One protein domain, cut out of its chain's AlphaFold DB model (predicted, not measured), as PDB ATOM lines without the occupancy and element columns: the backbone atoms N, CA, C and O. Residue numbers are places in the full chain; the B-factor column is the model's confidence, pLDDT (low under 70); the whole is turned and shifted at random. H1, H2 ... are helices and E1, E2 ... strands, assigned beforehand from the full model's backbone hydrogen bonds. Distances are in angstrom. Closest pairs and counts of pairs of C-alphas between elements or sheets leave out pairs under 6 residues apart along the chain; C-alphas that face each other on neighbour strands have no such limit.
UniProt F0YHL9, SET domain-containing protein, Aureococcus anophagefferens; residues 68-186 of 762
ATOM      1  N   VAL A  68     160.327 214.950 168.431       93.38
ATOM      2  CA  VAL A  68     160.968 215.857 167.452       93.38
ATOM      3  C   VAL A  68     161.907 216.860 168.130       93.38
ATOM      4  O   VAL A  68     162.992 217.117 167.610       93.38
ATOM      5  N   ASP A  69     161.532 217.392 169.297       92.00
ATOM      6  CA  ASP A  69     162.352 218.336 170.066       92.00
ATOM      7  C   ASP A  69     163.678 217.702 170.524       92.00
ATOM      8  O   ASP A  69     164.751 218.173 170.137       92.00
ATOM      9  N   LYS A  70     163.622 216.570 171.243       93.00
ATOM     10  CA  LYS A  70     164.822 215.835 171.687       93.00
ATOM     11  C   LYS A  70     165.726 215.457 170.518       93.00
ATOM     12  O   LYS A  70     166.946 215.577 170.619       93.00
ATOM     13  N   ALA A  71     165.134 215.023 169.404       94.50
ATOM     14  CA  ALA A  71     165.876 214.696 168.196       94.50
ATOM     15  C   ALA A  71     166.579 215.931 167.605       94.50
ATOM     16  O   ALA A  71     167.767 215.869 167.295       94.50
ATOM     17  N   SER A  72     165.874 217.063 167.516       92.62
ATOM     18  CA  SER A  72     166.376 218.319 166.937       92.62
ATOM     19  C   SER A  72     167.441 219.012 167.788       92.62
ATOM     20  O   SER A  72     168.272 219.730 167.239       92.62
ATOM     21  N   ARG A  73     167.456 218.802 169.113       92.00
ATOM     22  CA  ARG A  73     168.490 219.343 170.020       92.00
ATOM     23  C   ARG A  73     169.850 218.658 169.887       92.00
ATOM     24  O   ARG A  73     170.849 219.187 170.371       92.00
ATOM     25  N   ARG A  74     169.917 217.481 169.260       92.75
ATOM     26  CA  ARG A  74     171.170 216.740 169.097       92.75
ATOM     27  C   ARG A  74     172.046 217.414 168.032       92.75
ATOM     28  O   ARG A  74     171.583 217.672 166.927       92.75
ATOM     29  N   ALA A  75     173.307 217.699 168.359       93.62
ATOM     30  CA  ALA A  75     174.149 218.628 167.593       93.62
ATOM     31  C   ALA A  75     174.342 218.269 166.103       93.62
ATOM     32  O   ALA A  75     174.291 219.152 165.249       93.62
ATOM     33  N   ASP A  76     174.528 216.990 165.772       92.19
ATOM     34  CA  ASP A  76     174.645 216.506 164.390       92.19
ATOM     35  C   ASP A  76     173.315 216.595 163.624       92.19
ATOM     36  O   ASP A  76     173.293 217.033 162.474       92.19
ATOM     37  N   VAL A  77     172.192 216.282 164.281       94.12
ATOM     38  CA  VAL A  77     170.845 216.454 163.711       94.12
ATOM     39  C   VAL A  77     170.560 217.936 163.442       94.12
ATOM     40  O   VAL A  77     170.159 218.298 162.335       94.12
ATOM     41  N   ALA A  78     170.835 218.808 164.416       92.88
ATOM     42  CA  ALA A  78     170.685 220.257 164.294       92.88
ATOM     43  C   ALA A  78     171.507 220.827 163.125       92.88
ATOM     44  O   ALA A  78     170.996 221.637 162.348       92.88
ATOM     45  N   ALA A  79     172.754 220.368 162.960       92.38
ATOM     46  CA  ALA A  79     173.631 220.779 161.867       92.38
ATOM     47  C   ALA A  79     173.087 220.355 160.490       92.38
ATOM     48  O   ALA A  79     173.000 221.191 159.588       92.38
ATOM     49  N   SER A  80     172.656 219.098 160.326       91.88
ATOM     50  CA  SER A  80     172.061 218.615 159.069       91.88
ATOM     51  C   SER A  80     170.754 219.330 158.717       91.88
ATOM     52  O   SER A  80     170.569 219.732 157.565       91.88
ATOM     53  N   LEU A  81     169.866 219.559 159.692       91.88
ATOM     54  CA  LEU A  81     168.626 220.317 159.476       91.88
ATOM     55  C   LEU A  81     168.917 221.793 159.147       91.88
ATOM     56  O   LEU A  81     168.281 222.363 158.264       91.88
ATOM     57  N   GLY A  82     169.897 222.416 159.809       89.94
ATOM     58  CA  GLY A  82     170.354 223.774 159.493       89.94
ATOM     59  C   GLY A  82     170.904 223.892 158.070       89.94
ATOM     60  O   GLY A  82     170.543 224.814 157.338       89.94
ATOM     61  N   ALA A  83     171.705 222.915 157.643       86.44
ATOM     62  CA  ALA A  83     172.237 222.847 156.285       86.44
ATOM     63  C   ALA A  83     171.140 222.626 155.222       86.44
ATOM     64  O   ALA A  83     171.252 223.164 154.121       86.44
ATOM     65  N   ALA A  84     170.072 221.885 155.537       88.06
ATOM     66  CA  ALA A  84     168.913 221.734 154.656       88.06
ATOM     67  C   ALA A  84     168.088 223.029 154.548       88.06
ATOM     68  O   ALA A  84     167.764 223.451 153.435       88.06
ATOM     69  N   ARG A  85     167.840 223.724 155.669       87.62
ATOM     70  CA  ARG A  85     167.179 225.046 155.673       87.62
ATOM     71  C   ARG A  85     167.955 226.075 154.850       87.62
ATOM     72  O   ARG A  85     167.359 226.806 154.067       87.62
ATOM     73  N   ALA A  86     169.287 226.077 154.943       84.38
ATOM     74  CA  ALA A  86     170.151 226.938 154.128       84.38
ATOM     75  C   ALA A  86     170.062 226.658 152.610       84.38
ATOM     76  O   ALA A  86     170.451 227.505 151.808       84.38
ATOM     77  N   ARG A  87     169.532 225.494 152.207       82.88
ATOM     78  CA  ARG A  87     169.251 225.113 150.810       82.88
ATOM     79  C   ARG A  87     167.784 225.327 150.407       82.88
ATOM     80  O   ARG A  87     167.388 224.883 149.334       82.88
ATOM     81  N   GLY A  88     166.982 225.982 151.250       74.94
ATOM     82  CA  GLY A  88     165.567 226.256 150.986       74.94
ATOM     83  C   GLY A  88     164.632 225.062 151.198       74.94
ATOM     84  O   GLY A  88     163.507 225.090 150.709       74.94
ATOM     85  N   VAL A  89     165.068 224.015 151.907       71.31
ATOM     86  CA  VAL A  89     164.187 222.899 152.281       71.31
ATOM     87  C   VAL A  89     163.449 223.219 153.570       71.31
ATOM     88  O   VAL A  89     164.070 223.601 154.567       71.31
ATOM     89  N   ASP A  90     162.133 222.997 153.566       66.94
ATOM     90  CA  ASP A  90     161.342 222.994 154.789       66.94
ATOM     91  C   ASP A  90     161.703 221.776 155.653       66.94
ATOM     92  O   ASP A  90     161.178 220.673 155.513       66.94
ATOM     93  N   ALA A  91     162.654 221.994 156.557       63.34
ATOM     94  CA  ALA A  91     163.109 221.005 157.520       63.34
ATOM     95  C   ALA A  91     162.273 221.005 158.819       63.34
ATOM     96  O   ALA A  91     162.736 220.486 159.836       63.34
ATOM     97  N   ASN A  92     161.079 221.615 158.822       56.06
ATOM     98  CA  ASN A  92     160.185 221.634 159.985       56.06
ATOM     99  C   ASN A  92     159.255 220.409 160.036       56.06
ATOM    100  O   ASN A  92     158.674 220.124 161.083       56.06
ATOM    101  N   GLY A  93     159.182 219.622 158.955       61.47
ATOM    102  CA  GLY A  93     158.597 218.283 158.967       61.47
ATOM    103  C   GLY A  93     159.352 217.359 159.930       61.47
ATOM    104  O   GLY A  93     160.354 216.745 159.560       61.47
ATOM    105  N   GLY A  94     158.862 217.247 161.170       70.44
ATOM    106  CA  GLY A  94     159.575 216.630 162.299       70.44
ATOM    107  C   GLY A  94     160.077 215.193 162.089       70.44
ATOM    108  O   GLY A  94     161.015 214.763 162.763       70.44
ATOM    109  N   ASN A  95     159.530 214.474 161.107       86.81
ATOM    110  CA  ASN A  95     160.013 213.158 160.689       86.81
ATOM    111  C   ASN A  95     161.504 213.164 160.307       86.81
ATOM    112  O   ASN A  95     162.205 212.209 160.632       86.81
ATOM    113  N   LEU A  96     162.014 214.237 159.682       90.88
ATOM    114  CA  LEU A  96     163.429 214.337 159.299       90.88
ATOM    115  C   LEU A  96     164.354 214.340 160.523       90.88
ATOM    116  O   LEU A  96     165.387 213.671 160.513       90.88
ATOM    117  N   ALA A  97     163.971 215.039 161.597       93.50
ATOM    118  CA  ALA A  97     164.735 215.069 162.844       93.50
ATOM    119  C   ALA A  97     164.794 213.677 163.492       93.50
ATOM    120  O   ALA A  97     165.873 213.202 163.850       93.50
ATOM    121  N   LEU A  98     163.643 212.997 163.583       95.50
ATOM    122  CA  LEU A  98     163.539 211.633 164.111       95.50
ATOM    123  C   LEU A  98     164.369 210.637 163.279       95.50
ATOM    124  O   LEU A  98     165.102 209.821 163.842       95.50
ATOM    125  N   ALA A  99     164.304 210.734 161.947       94.75
ATOM    126  CA  ALA A  99     165.026 209.856 161.029       94.75
ATOM    127  C   ALA A  99     166.545 210.056 161.120       94.75
ATOM    128  O   ALA A  99     167.282 209.081 161.244       94.75
ATOM    129  N   LEU A 100     167.023 211.308 161.139       94.50
ATOM    130  CA  LEU A 100     168.435 211.635 161.368       94.50
ATOM    131  C   LEU A 100     168.924 211.124 162.725       94.50
ATOM    132  O   LEU A 100     169.996 210.523 162.801       94.50
ATOM    133  N   PHE A 101     168.133 211.320 163.788       94.62
ATOM    134  CA  PHE A 101     168.486 210.831 165.117       94.62
ATOM    135  C   PHE A 101     168.659 209.311 165.104       94.62
ATOM    136  O   PHE A 101     169.726 208.832 165.476       94.62
ATOM    137  N   LEU A 102     167.662 208.553 164.634       92.75
ATOM    138  CA  LEU A 102     167.717 207.086 164.589       92.75
ATOM    139  C   LEU A 102     168.816 206.563 163.650       92.75
ATOM    140  O   LEU A 102     169.496 205.589 163.981       92.75
ATOM    141  N   ALA A 103     169.036 207.216 162.506       92.00
ATOM    142  CA  ALA A 103     170.104 206.862 161.579       92.00
ATOM    143  C   ALA A 103     171.488 207.060 162.212       92.00
ATOM    144  O   ALA A 103     172.346 206.181 162.092       92.00
ATOM    145  N   GLY A 104     171.703 208.182 162.905       89.62
ATOM    146  CA  GLY A 104     172.988 208.577 163.480       89.62
ATOM    147  C   GLY A 104     173.259 208.078 164.903       89.62
ATOM    148  O   GLY A 104     174.413 208.049 165.313       89.62
ATOM    149  N   ASP A 105     172.246 207.719 165.694       87.56
ATOM    150  CA  ASP A 105     172.396 207.421 167.128       87.56
ATOM    151  C   ASP A 105     173.198 206.146 167.407       87.56
ATOM    152  O   ASP A 105     172.959 205.087 166.820       87.56
ATOM    153  N   ARG A 106     174.154 206.266 168.333       84.06
ATOM    154  CA  ARG A 106     175.035 205.193 168.822       84.06
ATOM    155  C   ARG A 106     175.032 205.073 170.345       84.06
ATOM    156  O   ARG A 106     175.772 204.256 170.874       84.06
ATOM    157  N   SER A 107     174.225 205.866 171.049       86.56
ATOM    158  CA  SER A 107     174.170 205.859 172.511       86.56
ATOM    159  C   SER A 107     173.707 204.505 173.064       86.56
ATOM    160  O   SER A 107     172.889 203.817 172.447       86.56
ATOM    161  N   GLU A 108     174.191 204.130 174.247       87.62
ATOM    162  CA  GLU A 108     173.664 202.966 174.971       87.62
ATOM    163  C   GLU A 108     172.246 203.222 175.503       87.62
ATOM    164  O   GLU A 108     171.426 202.308 175.522       87.62
ATOM    165  N   ALA A 109     171.920 204.480 175.826       89.12
ATOM    166  CA  ALA A 109     170.616 204.899 176.346       89.12
ATOM    167  C   ALA A 109     169.427 204.453 175.474       89.12
ATOM    168  O   ALA A 109     168.396 204.062 176.010       89.12
ATOM    169  N   TRP A 110     169.583 204.467 174.145       90.00
ATOM    170  CA  TRP A 110     168.551 204.053 173.187       90.00
ATOM    171  C   TRP A 110     168.803 202.670 172.565       90.00
ATOM    172  O   TRP A 110     167.991 202.202 171.762       90.00
ATOM    173  N   ARG A 111     169.899 201.976 172.923       90.62
ATOM    174  CA  ARG A 111     170.234 200.647 172.374       90.62
ATOM    175  C   ARG A 111     169.091 199.626 172.527       90.62
ATOM    176  O   ARG A 111     168.822 198.949 171.531       90.62
ATOM    177  N   PRO A 112     168.387 199.519 173.674       92.44
ATOM    178  CA  PRO A 112     167.306 198.543 173.826       92.44
ATOM    179  C   PRO A 112     166.158 198.782 172.836       92.44
ATOM    180  O   PRO A 112     165.702 197.839 172.193       92.44
ATOM    181  N   TYR A 113     165.755 200.043 172.635       92.56
ATOM    182  CA  TYR A 113     164.707 200.399 171.673       92.56
ATOM    183  C   TYR A 113     165.139 200.144 170.221       92.56
ATOM    184  O   TYR A 113     164.427 199.458 169.482       92.56
ATOM    185  N   ARG A 114     166.344 200.596 169.826       88.31
ATOM    186  CA  ARG A 114     166.898 200.359 168.475       88.31
ATOM    187  C   ARG A 114     166.951 198.871 168.112       88.31
ATOM    188  O   ARG A 114     166.693 198.512 166.971       88.31
ATOM    189  N   ASN A 115     167.280 197.999 169.065       85.81
ATOM    190  CA  ASN A 115     167.390 196.562 168.804       85.81
ATOM    191  C   ASN A 115     166.023 195.868 168.631       85.81
ATOM    192  O   ASN A 115     165.960 194.781 168.042       85.81
ATOM    193  N   VAL A 116     164.940 196.475 169.135       86.75
ATOM    194  CA  VAL A 116     163.574 195.950 169.014       86.75
ATOM    195  C   VAL A 116     162.848 196.490 167.783       86.75
ATOM    196  O   VAL A 116     162.236 195.675 167.090       86.75
ATOM    197  N   ILE A 117     162.911 197.786 167.449       83.19
ATOM    198  CA  ILE A 117     162.271 198.311 166.220       83.19
ATOM    199  C   ILE A 117     162.711 197.527 164.972       83.19
ATOM    200  O   ILE A 117     163.794 196.945 164.950       83.19
ATOM    201  N   SER A 118     161.823 197.407 163.974       70.44
ATOM    202  CA  SER A 118     161.885 196.327 162.967       70.44
ATOM    203  C   SER A 118     163.279 196.115 162.362       70.44
ATOM    204  O   SER A 118     163.917 197.060 161.909       70.44
ATOM    205  N   ARG A 119     163.734 194.856 162.311       72.38
ATOM    206  CA  ARG A 119     165.075 194.480 161.819       72.38
ATOM    207  C   ARG A 119     165.198 194.518 160.287       72.38
ATOM    208  O   ARG A 119     166.288 194.330 159.755       72.38
ATOM    209  N   SER A 120     164.095 194.733 159.567       81.25
ATOM    210  CA  SER A 120     164.074 194.872 158.108       81.25
ATOM    211  C   SER A 120     162.933 195.779 157.654       81.25
ATOM    212  O   SER A 120     161.858 195.780 158.251       81.25
ATOM    213  N   VAL A 121     163.162 196.476 156.542       86.88
ATOM    214  CA  VAL A 121     162.189 197.291 155.789       86.88
ATOM    215  C   VAL A 121     161.852 196.668 154.425       86.88
ATOM    216  O   VAL A 121     161.169 197.278 153.614       86.88
ATOM    217  N   SER A 122     162.292 195.429 154.168       87.75
ATOM    218  CA  SER A 122     162.060 194.693 152.909       87.75
ATOM    219  C   SER A 122     160.589 194.386 152.595       87.75
ATOM    220  O   SER A 122     160.298 193.893 151.511       87.75
ATOM    221  N   HIS A 123     159.679 194.652 153.534       87.69
ATOM    222  CA  HIS A 123     158.230 194.570 153.350       87.69
ATOM    223  C   HIS A 123     157.654 195.821 152.661       87.69
ATOM    224  O   HIS A 123     156.597 195.749 152.047       87.69
ATOM    225  N   LEU A 124     158.378 196.948 152.667       93.00
ATOM    226  CA  LEU A 124     157.960 198.194 152.021       93.00
ATOM    227  C   LEU A 124     158.352 198.213 150.528       93.00
ATOM    228  O   LEU A 124     159.529 197.982 150.223       93.00
ATOM    229  N   PRO A 125     157.444 198.581 149.600       94.62
ATOM    230  CA  PRO A 125     157.705 198.628 148.155       94.62
ATOM    231  C   PRO A 125     158.955 199.411 147.730       94.62
ATOM    232  O   PRO A 125     159.684 199.010 146.819       94.62
ATOM    233  N   CYS A 126     159.307 200.486 148.446       92.88
ATOM    234  CA  CYS A 126     160.540 201.238 148.190       92.88
ATOM    235  C   CYS A 126     161.832 200.400 148.308       92.88
ATOM    236  O   CYS A 126     162.864 200.824 147.781       92.88
ATOM    237  N   PHE A 127     161.774 199.221 148.938       92.00
ATOM    238  CA  PHE A 127     162.882 198.289 149.172       92.00
ATOM    239  C   PHE A 127     162.669 196.904 148.528       92.00
ATOM    240  O   PHE A 127     163.490 196.011 148.745       92.00
ATOM    241  N   TRP A 128     161.598 196.706 147.753       92.44
ATOM    242  CA  TRP A 128     161.333 195.439 147.063       92.44
ATOM    243  C   TRP A 128     162.361 195.146 145.949       92.44
ATOM    244  O   TRP A 128     162.965 196.069 145.389       92.44
ATOM    245  N   PRO A 129     162.567 193.863 145.589       90.00
ATOM    246  CA  PRO A 129     163.201 193.481 144.331       90.00
ATOM    247  C   PRO A 129     162.402 193.998 143.127       90.00
ATOM    248  O   PRO A 129     161.175 194.038 143.162       90.00
ATOM    249  N   THR A 130     163.081 194.295 142.016       88.88
ATOM    250  CA  THR A 130     162.443 194.785 140.778       88.88
ATOM    251  C   THR A 130     161.360 193.841 140.241       88.88
ATOM    252  O   THR A 130     160.363 194.309 139.707       88.88
ATOM    253  N   ALA A 131     161.518 192.526 140.425       87.88
ATOM    254  CA  ALA A 131     160.522 191.534 140.015       87.88
ATOM    255  C   ALA A 131     159.202 191.627 140.807       87.88
ATOM    256  O   ALA A 131     158.147 191.338 140.255       87.88
ATOM    257  N   ASP A 132     159.252 192.046 142.075       89.94
ATOM    258  CA  ASP A 132     158.056 192.225 142.906       89.94
ATOM    259  C   ASP A 132     157.457 193.626 142.703       89.94
ATOM    260  O   ASP A 132     156.245 193.802 142.735       89.94
ATOM    261  N   GLU A 133     158.298 194.633 142.448       88.69
ATOM    262  CA  GLU A 133     157.869 195.992 142.091       88.69
ATOM    263  C   GLU A 133     157.125 196.040 140.747       88.69
ATOM    264  O   GLU A 133     156.168 196.798 140.612       88.69
ATOM    265  N   ALA A 134     157.498 195.190 139.783       89.12
ATOM    266  CA  ALA A 134     156.810 195.065 138.496       89.12
ATOM    267  C   ALA A 134     155.318 194.699 138.629       89.12
ATOM    268  O   ALA A 134     154.528 195.020 137.747       89.12
ATOM    269  N   LEU A 135     154.912 194.094 139.751       89.75
ATOM    270  CA  LEU A 135     153.512 193.784 140.061       89.75
ATOM    271  C   LEU A 135     152.663 195.040 140.314       89.75
ATOM    272  O   LEU A 135     151.443 194.960 140.303       89.75
ATOM    273  N   LEU A 136     153.295 196.191 140.565       91.25
ATOM    274  CA  LEU A 136     152.636 197.482 140.771       91.25
ATOM    275  C   LEU A 136     152.553 198.311 139.476       91.25
ATOM    276  O   LEU A 136     152.124 199.466 139.521       91.25
ATOM    277  N   ALA A 137     152.967 197.765 138.327       86.31
ATOM    278  CA  ALA A 137     152.851 198.443 137.037       86.31
ATOM    279  C   ALA A 137     151.384 198.808 136.728       86.31
ATOM    280  O   ALA A 137     150.466 198.060 137.052       86.31
ATOM    281  N   GLY A 138     151.161 199.990 136.149       80.56
ATOM    282  CA  GLY A 138     149.819 200.531 135.882       80.56
ATOM    283  C   GLY A 138     149.072 201.075 137.111       80.56
ATOM    284  O   GLY A 138     148.161 201.877 136.942       80.56
ATOM    285  N   SER A 139     149.475 200.713 138.336       89.06
ATOM    286  CA  SER A 139     148.832 201.188 139.570       89.06
ATOM    287  C   SER A 139     149.329 202.572 140.024       89.06
ATOM    288  O   SER A 139     150.512 202.886 139.838       89.06
ATOM    289  N   PRO A 140     148.500 203.373 140.728       87.81
ATOM    290  CA  PRO A 140     148.942 204.634 141.321       87.81
ATOM    291  C   PRO A 140     150.098 204.471 142.324       87.81
ATOM    292  O   PRO A 140     150.983 205.326 142.396       87.81
ATOM    293  N   LEU A 141     150.131 203.365 143.081       92.00
ATOM    294  CA  LEU A 141     151.216 203.073 144.022       92.00
ATOM    295  C   LEU A 141     152.558 202.860 143.310       92.00
ATOM    296  O   LEU A 141     153.588 203.228 143.866       92.00
ATOM    297  N   GLY A 142     152.570 202.303 142.094       90.81
ATOM    298  CA  GLY A 142     153.800 202.142 141.312       90.81
ATOM    299  C   GLY A 142     154.532 203.476 141.129       90.81
ATOM    300  O   GLY A 142     155.735 203.577 141.378       90.81
ATOM    301  N   GLU A 143     153.788 204.536 140.809       86.00
ATOM    302  CA  GLU A 143     154.317 205.901 140.720       86.00
ATOM    303  C   GLU A 143     154.731 206.469 142.078       86.00
ATOM    304  O   GLU A 143     155.792 207.089 142.185       86.00
ATOM    305  N   ASP A 144     153.928 206.256 143.126       88.69
ATOM    306  CA  ASP A 144     154.260 206.729 144.475       88.69
ATOM    307  C   ASP A 144     155.560 206.103 144.988       88.69
ATOM    308  O   ASP A 144     156.338 206.774 145.662       88.69
ATOM    309  N   VAL A 145     155.853 204.847 144.641       91.81
ATOM    310  CA  VAL A 145     157.105 204.170 145.008       91.81
ATOM    311  C   VAL A 145     158.315 204.809 144.331       91.81
ATOM    312  O   VAL A 145     159.354 204.989 144.979       91.81
ATOM    313  N   VAL A 146     158.191 205.196 143.058       88.19
ATOM    314  CA  VAL A 146     159.230 205.950 142.337       88.19
ATOM    315  C   VAL A 146     159.398 207.339 142.959       88.19
ATOM    316  O   VAL A 146     160.501 207.688 143.386       88.19
ATOM    317  N   ARG A 147     158.295 208.083 143.118       86.81
ATOM    318  CA  ARG A 147     158.257 209.431 143.709       86.81
ATOM    319  C   ARG A 147     158.873 209.458 145.108       86.81
ATOM    320  O   ARG A 147     159.753 210.272 145.376       86.81
ATOM    321  N   ARG A 148     158.501 208.506 145.969       90.56
ATOM    322  CA  ARG A 148     159.014 208.368 147.338       90.56
ATOM    323  C   ARG A 148     160.513 208.082 147.362       90.56
ATOM    324  O   ARG A 148     161.234 208.632 148.190       90.56
ATOM    325  N   ARG A 149     161.030 207.267 146.434       89.38
ATOM    326  CA  ARG A 149     162.483 207.054 146.296       89.38
ATOM    327  C   ARG A 149     163.207 208.328 145.847       89.38
ATOM    328  O   ARG A 149     164.336 208.549 146.285       89.38
ATOM    329  N   ASP A 150     162.591 209.162 145.013       87.50
ATOM    330  CA  ASP A 150     163.157 210.451 144.593       87.50
ATOM    331  C   ASP A 150     163.103 211.539 145.668       87.50
ATOM    332  O   ASP A 150     164.054 212.316 145.779       87.50
ATOM    333  N   GLU A 151     162.074 211.541 146.513       87.94
ATOM    334  CA  GLU A 151     162.028 212.319 147.757       87.94
ATOM    335  C   GLU A 151     163.183 211.928 148.679       87.94
ATOM    336  O   GLU A 151     164.040 212.762 148.946       87.94
ATOM    337  N   ILE A 152     163.322 210.642 149.030       89.25
ATOM    338  CA  ILE A 152     164.428 210.141 149.869       89.25
ATOM    339  C   ILE A 152     165.797 210.569 149.300       89.25
ATOM    340  O   ILE A 152     166.686 211.001 150.038       89.25
ATOM    341  N   ARG A 153     165.992 210.496 147.972       89.88
ATOM    342  CA  ARG A 153     167.222 210.965 147.295       89.88
ATOM    343  C   ARG A 153     167.398 212.484 147.384       89.88
ATOM    344  O   ARG A 153     168.528 212.954 147.529       89.88
ATOM    345  N   ARG A 154     166.322 213.266 147.244       88.00
ATOM    346  CA  ARG A 154     166.317 214.728 147.414       88.00
ATOM    347  C   ARG A 154     166.694 215.087 148.847       88.00
ATOM    348  O   ARG A 154     167.655 215.827 149.018       88.00
ATOM    349  N   ASP A 155     166.049 214.485 149.833       88.75
ATOM    350  CA  ASP A 155     166.250 214.777 151.251       88.75
ATOM    351  C   ASP A 155     167.663 214.400 151.693       88.75
ATOM    352  O   ASP A 155     168.359 215.224 152.278       88.75
ATOM    353  N   CYS A 156     168.177 213.239 151.268       91.06
ATOM    354  CA  CYS A 156     169.583 212.874 151.464       91.06
ATOM    355  C   CYS A 156     170.563 213.944 150.942       91.06
ATOM    356  O   CYS A 156     171.531 214.275 151.628       91.06
ATOM    357  N   ARG A 157     170.335 214.499 149.740       89.44
ATOM    358  CA  ARG A 157     171.177 215.576 149.179       89.44
ATOM    359  C   ARG A 157     171.043 216.863 149.993       89.44
ATOM    360  O   ARG A 157     172.052 217.476 150.333       89.44
ATOM    361  N   SER A 158     169.817 217.244 150.338       88.50
ATOM    362  CA  SER A 158     169.506 218.453 151.107       88.50
ATOM    363  C   SER A 158     170.095 218.429 152.518       88.50
ATOM    364  O   SER A 158     170.597 219.449 152.985       88.50
ATOM    365  N   LEU A 159     170.106 217.260 153.160       89.81
ATOM    366  CA  LEU A 159     170.685 216.994 154.481       89.81
ATOM    367  C   LEU A 159     172.218 216.843 154.469       89.81
ATOM    368  O   LEU A 159     172.836 216.793 155.531       89.81
ATOM    369  N   GLY A 160     172.842 216.789 153.284       89.56
ATOM    370  CA  GLY A 160     174.292 216.640 153.121       89.56
ATOM    371  C   GLY A 160     174.822 215.206 153.263       89.56
ATOM    372  O   GLY A 160     176.011 215.028 153.508       89.56
ATOM    373  N   LEU A 161     173.977 214.182 153.106       90.31
ATOM    374  CA  LEU A 161     174.345 212.771 153.282       90.31
ATOM    375  C   LEU A 161     175.092 212.227 152.047       90.31
ATOM    376  O   LEU A 161     174.497 211.718 151.088       90.31
ATOM    377  N   THR A 162     176.421 212.352 152.057       86.94
ATOM    378  CA  THR A 162     177.308 212.018 150.924       86.94
ATOM    379  C   THR A 162     177.772 210.558 150.882       86.94
ATOM    380  O   THR A 162     177.953 210.033 149.778       86.94
ATOM    381  N   ALA A 163     177.882 209.860 152.017       91.56
ATOM    382  CA  ALA A 163     178.194 208.427 152.045       91.56
ATOM    383  C   ALA A 163     176.996 207.564 151.600       91.56
ATOM    384  O   ALA A 163     175.833 207.937 151.780       91.56
ATOM    385  N   VAL A 164     177.259 206.395 151.006       90.62
ATOM    386  CA  VAL A 164     176.199 205.458 150.581       90.62
ATOM    387  C   VAL A 164     175.507 204.857 151.806       90.62
ATOM    388  O   VAL A 164     174.285 204.719 151.832       90.62
ATOM    389  N   GLU A 165     176.301 204.552 152.822       90.06
ATOM    390  CA  GLU A 165     175.933 203.930 154.086       90.06
ATOM    391  C   GLU A 165     175.013 204.849 154.894       90.06
ATOM    392  O   GLU A 165     173.989 204.392 155.397       90.06
ATOM    393  N   ASP A 166     175.321 206.148 154.947       90.50
ATOM    394  CA  ASP A 166     174.507 207.143 155.651       90.50
ATOM    395  C   ASP A 166     173.161 207.364 154.956       90.50
ATOM    396  O   ASP A 166     172.131 207.422 155.623       90.50
ATOM    397  N   ARG A 167     173.127 207.391 153.614       93.19
ATOM    398  CA  ARG A 167     171.859 207.436 152.863       93.19
ATOM    399  C   ARG A 167     171.010 206.186 153.075       93.19
ATOM    400  O   ARG A 167     169.792 206.291 153.186       93.19
ATOM    401  N   GLN A 168     171.627 205.004 153.140       91.25
ATOM    402  CA  GLN A 168     170.915 203.758 153.444       91.25
ATOM    403  C   GLN A 168     170.403 203.732 154.889       91.25
ATOM    404  O   GLN A 168     169.271 203.314 155.121       91.25
ATOM    405  N   ALA A 169     171.200 204.206 155.851       91.25
ATOM    406  CA  ALA A 169     170.800 204.322 157.250       91.25
ATOM    407  C   ALA A 169     169.664 205.339 157.440       91.25
ATOM    408  O   ALA A 169     168.720 205.047 158.168       91.25
ATOM    409  N   PHE A 170     169.719 206.484 156.752       93.62
ATOM    410  CA  PHE A 170     168.651 207.482 156.741       93.62
ATOM    411  C   PHE A 170     167.364 206.923 156.132       93.62
ATOM    412  O   PHE A 170     166.345 206.924 156.808       93.62
ATOM    413  N   ALA A 171     167.409 206.356 154.922       93.00
ATOM    414  CA  ALA A 171     166.222 205.784 154.278       93.00
ATOM    415  C   ALA A 171     165.580 204.658 155.113       93.00
ATOM    416  O   ALA A 171     164.358 204.546 155.182       93.00
ATOM    417  N   PHE A 172     166.401 203.834 155.776       92.75
ATOM    418  CA  PHE A 172     165.934 202.815 156.718       92.75
ATOM    419  C   PHE A 172     165.268 203.438 157.954       92.75
ATOM    420  O   PHE A 172     164.174 203.030 158.336       92.75
ATOM    421  N   ALA A 173     165.905 204.432 158.577       93.62
ATOM    422  CA  ALA A 173     165.372 205.114 159.752       93.62
ATOM    423  C   ALA A 173     164.086 205.893 159.442       93.62
ATOM    424  O   ALA A 173     163.144 205.858 160.223       93.62
ATOM    425  N   GLU A 174     164.014 206.550 158.290       93.44
ATOM    426  CA  GLU A 174     162.847 207.305 157.845       93.44
ATOM    427  C   GLU A 174     161.644 206.394 157.572       93.44
ATOM    428  O   GLU A 174     160.535 206.695 158.005       93.44
ATOM    429  N   ALA A 175     161.863 205.232 156.949       92.94
ATOM    430  CA  ALA A 175     160.843 204.195 156.808       92.94
ATOM    431  C   ALA A 175     160.308 203.704 158.170       92.94
ATOM    432  O   ALA A 175     159.109 203.465 158.327       92.94
ATOM    433  N   GLN A 176     161.177 203.603 159.181       92.00
ATOM    434  CA  GLN A 176     160.770 203.267 160.548       92.00
ATOM    435  C   GLN A 176     159.972 204.412 161.186       92.00
ATOM    436  O   GLN A 176     158.966 204.147 161.827       92.00
ATOM    437  N   VAL A 177     160.356 205.676 160.982       93.94
ATOM    438  CA  VAL A 177     159.605 206.842 161.485       93.94
ATOM    439  C   VAL A 177     158.215 206.926 160.853       93.94
ATOM    440  O   VAL A 177     157.230 207.066 161.573       93.94
ATOM    441  N   LEU A 178     158.104 206.785 159.530       91.12
ATOM    442  CA  LEU A 178     156.822 206.866 158.819       91.12
ATOM    443  C   LEU A 178     155.827 205.768 159.222       91.12
ATOM    444  O   LEU A 178     154.625 206.019 159.217       91.12
ATOM    445  N   SER A 179     156.320 204.584 159.595       91.50
ATOM    446  CA  SER A 179     155.485 203.456 160.030       91.50
ATOM    447  C   SER A 179     155.115 203.473 161.520       91.50
ATOM    448  O   SER A 179     154.269 202.677 161.923       91.50
ATOM    449  N   ARG A 180     155.761 204.309 162.354       93.44
ATOM    450  CA  ARG A 180     155.756 204.160 163.833       93.44
ATOM    451  C   ARG A 180     155.606 205.448 164.640       93.44
ATOM    452  O   ARG A 180     155.372 205.371 165.843       93.44
ATOM    453  N   ALA A 181     155.814 206.619 164.040       94.25
ATOM    454  CA  ALA A 181     155.764 207.878 164.771       94.25
ATOM    455  C   ALA A 181     154.317 208.320 165.021       94.25
ATOM    456  O   ALA A 181     153.572 208.622 164.084       94.25
ATOM    457  N   PHE A 182     153.958 208.434 166.296       94.38
ATOM    458  CA  PHE A 182     152.685 208.986 166.742       94.38
ATOM    459  C   PHE A 182     152.690 210.505 166.583       94.38
ATOM    460  O   PHE A 182     153.727 211.149 166.765       94.38
ATOM    461  N   ALA A 183     151.532 211.078 166.258       90.38
ATOM    462  CA  ALA A 183     151.300 212.517 166.250       90.38
ATOM    463  C   ALA A 183     150.334 212.874 167.387       90.38
ATOM    464  O   ALA A 183     149.287 212.247 167.516       90.38
ATOM    465  N   PHE A 184     150.701 213.851 168.210       86.38
ATOM    466  CA  PHE A 184     149.894 214.364 169.321       86.38
ATOM    467  C   PHE A 184     150.384 215.768 169.689       86.38
ATOM    468  O   PHE A 184     151.557 216.077 169.485       86.38
ATOM    469  N   ASN A 185     149.508 216.621 170.227       83.31
ATOM    470  CA  ASN A 185     149.834 217.970 170.720       83.31
ATOM    471  C   ASN A 185     150.701 218.803 169.743       83.31
ATOM    472  O   ASN A 185     151.701 219.399 170.138       83.31
ATOM    473  N   GLY A 186     150.374 218.777 168.444       80.88
ATOM    474  CA  GLY A 186     151.118 219.494 167.393       80.88
ATOM    475  C   GLY A 186     152.535 218.973 167.099       80.88
ATOM    476  O   GLY A 186     153.240 219.549 166.273       80.88
TER     477      GLY A 186
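AT A GLANCE: This is residues 68 to 186 of the 762 residues of the protein "SET domain-containing protein" of Aureococcus anophagefferens (UniProt F0YHL9). Two helices, H3 and H7, cross closely in the core, and the short H1 and H2 pack on H3, H2 forming a helical hairpin with it. The long helix H6 reaches from the core out to H5, which it meets near their ends at a corner, while H4 lies off the core in another direction and a long link, residues 117 to 129, joins it to H5. The printed part has 119 residues with seven named helices, H1 to H7 in order, then one short strand, E1, which pairs with no named strand. The class is mostly helix. The whole is compact, with a radius of gyration of the C-alphas of 15.0 A and spans of 43 by 36 by 34 A.

IN THESE COORDINATES: H1 is residues 68 to 72, beginning at C-alpha 68 at (160.968, 215.857, 167.452). H2 is residues 75 to 85, 15.2 A long, and H3 is residues 95 to 104, 14.0 A long. H4 is residues 111 to 116 and H5 is residues 130 to 136. H6, the longest helix, is residues 140 to 158, 26.6 A from C-alpha 140 at (148.942, 204.634, 141.321) to C-alpha 158. H7 is residues 164 to 180, 24.4 A long. E1 is residues 181 to 184, ending at C-alpha 184 at (149.894, 214.364, 169.321).

HOW THE PARTS SIT: H3 is the hub, touching H1, H2 and H7. H3 and H7 touch at a steep tilt of 50 degrees, opposite ways, their closest C-alphas being those of Ala 99 and Glu 174, 4.6 A apart. H1 touches H3, closest at the C-alphas of Ser 72 and Ala 97, 5.5 A. H2 and H3 form a hairpin and touch at a steep tilt of 43 degrees, closest at the C-alphas of Val 77 and Leu 100, 5.9 A. H6, with residues 152 to 156 alone, only just touches H7, with 3 pairs of C-alphas within 8 A; the closest are those of Cys 156 and Arg 167, 6.1 A. H5 is close to H6 but not clearly touching, the closest C-alphas, Leu 136 and Gly 142, being 4.8 A apart. H4 touches no helix; its closest C-alpha to H3 is that of Arg 114, 7.8 A from that of Leu 102. H7 and E1 meet only through their link. In H1, H2, H3, H4, H6 and H7 every O i to N i+4 pair is within hydrogen-bond range; H5 has 1 of 3, and 3 of 4 O i to N i+3 pairs.

THE WHOLE: The two C-alphas farthest apart, those of Glu 108 and Gly 138, are 45.9 A apart. The printed part has no cut. The link from H4 to H5, 13 residues, is long. Mean pLDDT of the printed part is 88.4, and residues 90 to 93 are under 70.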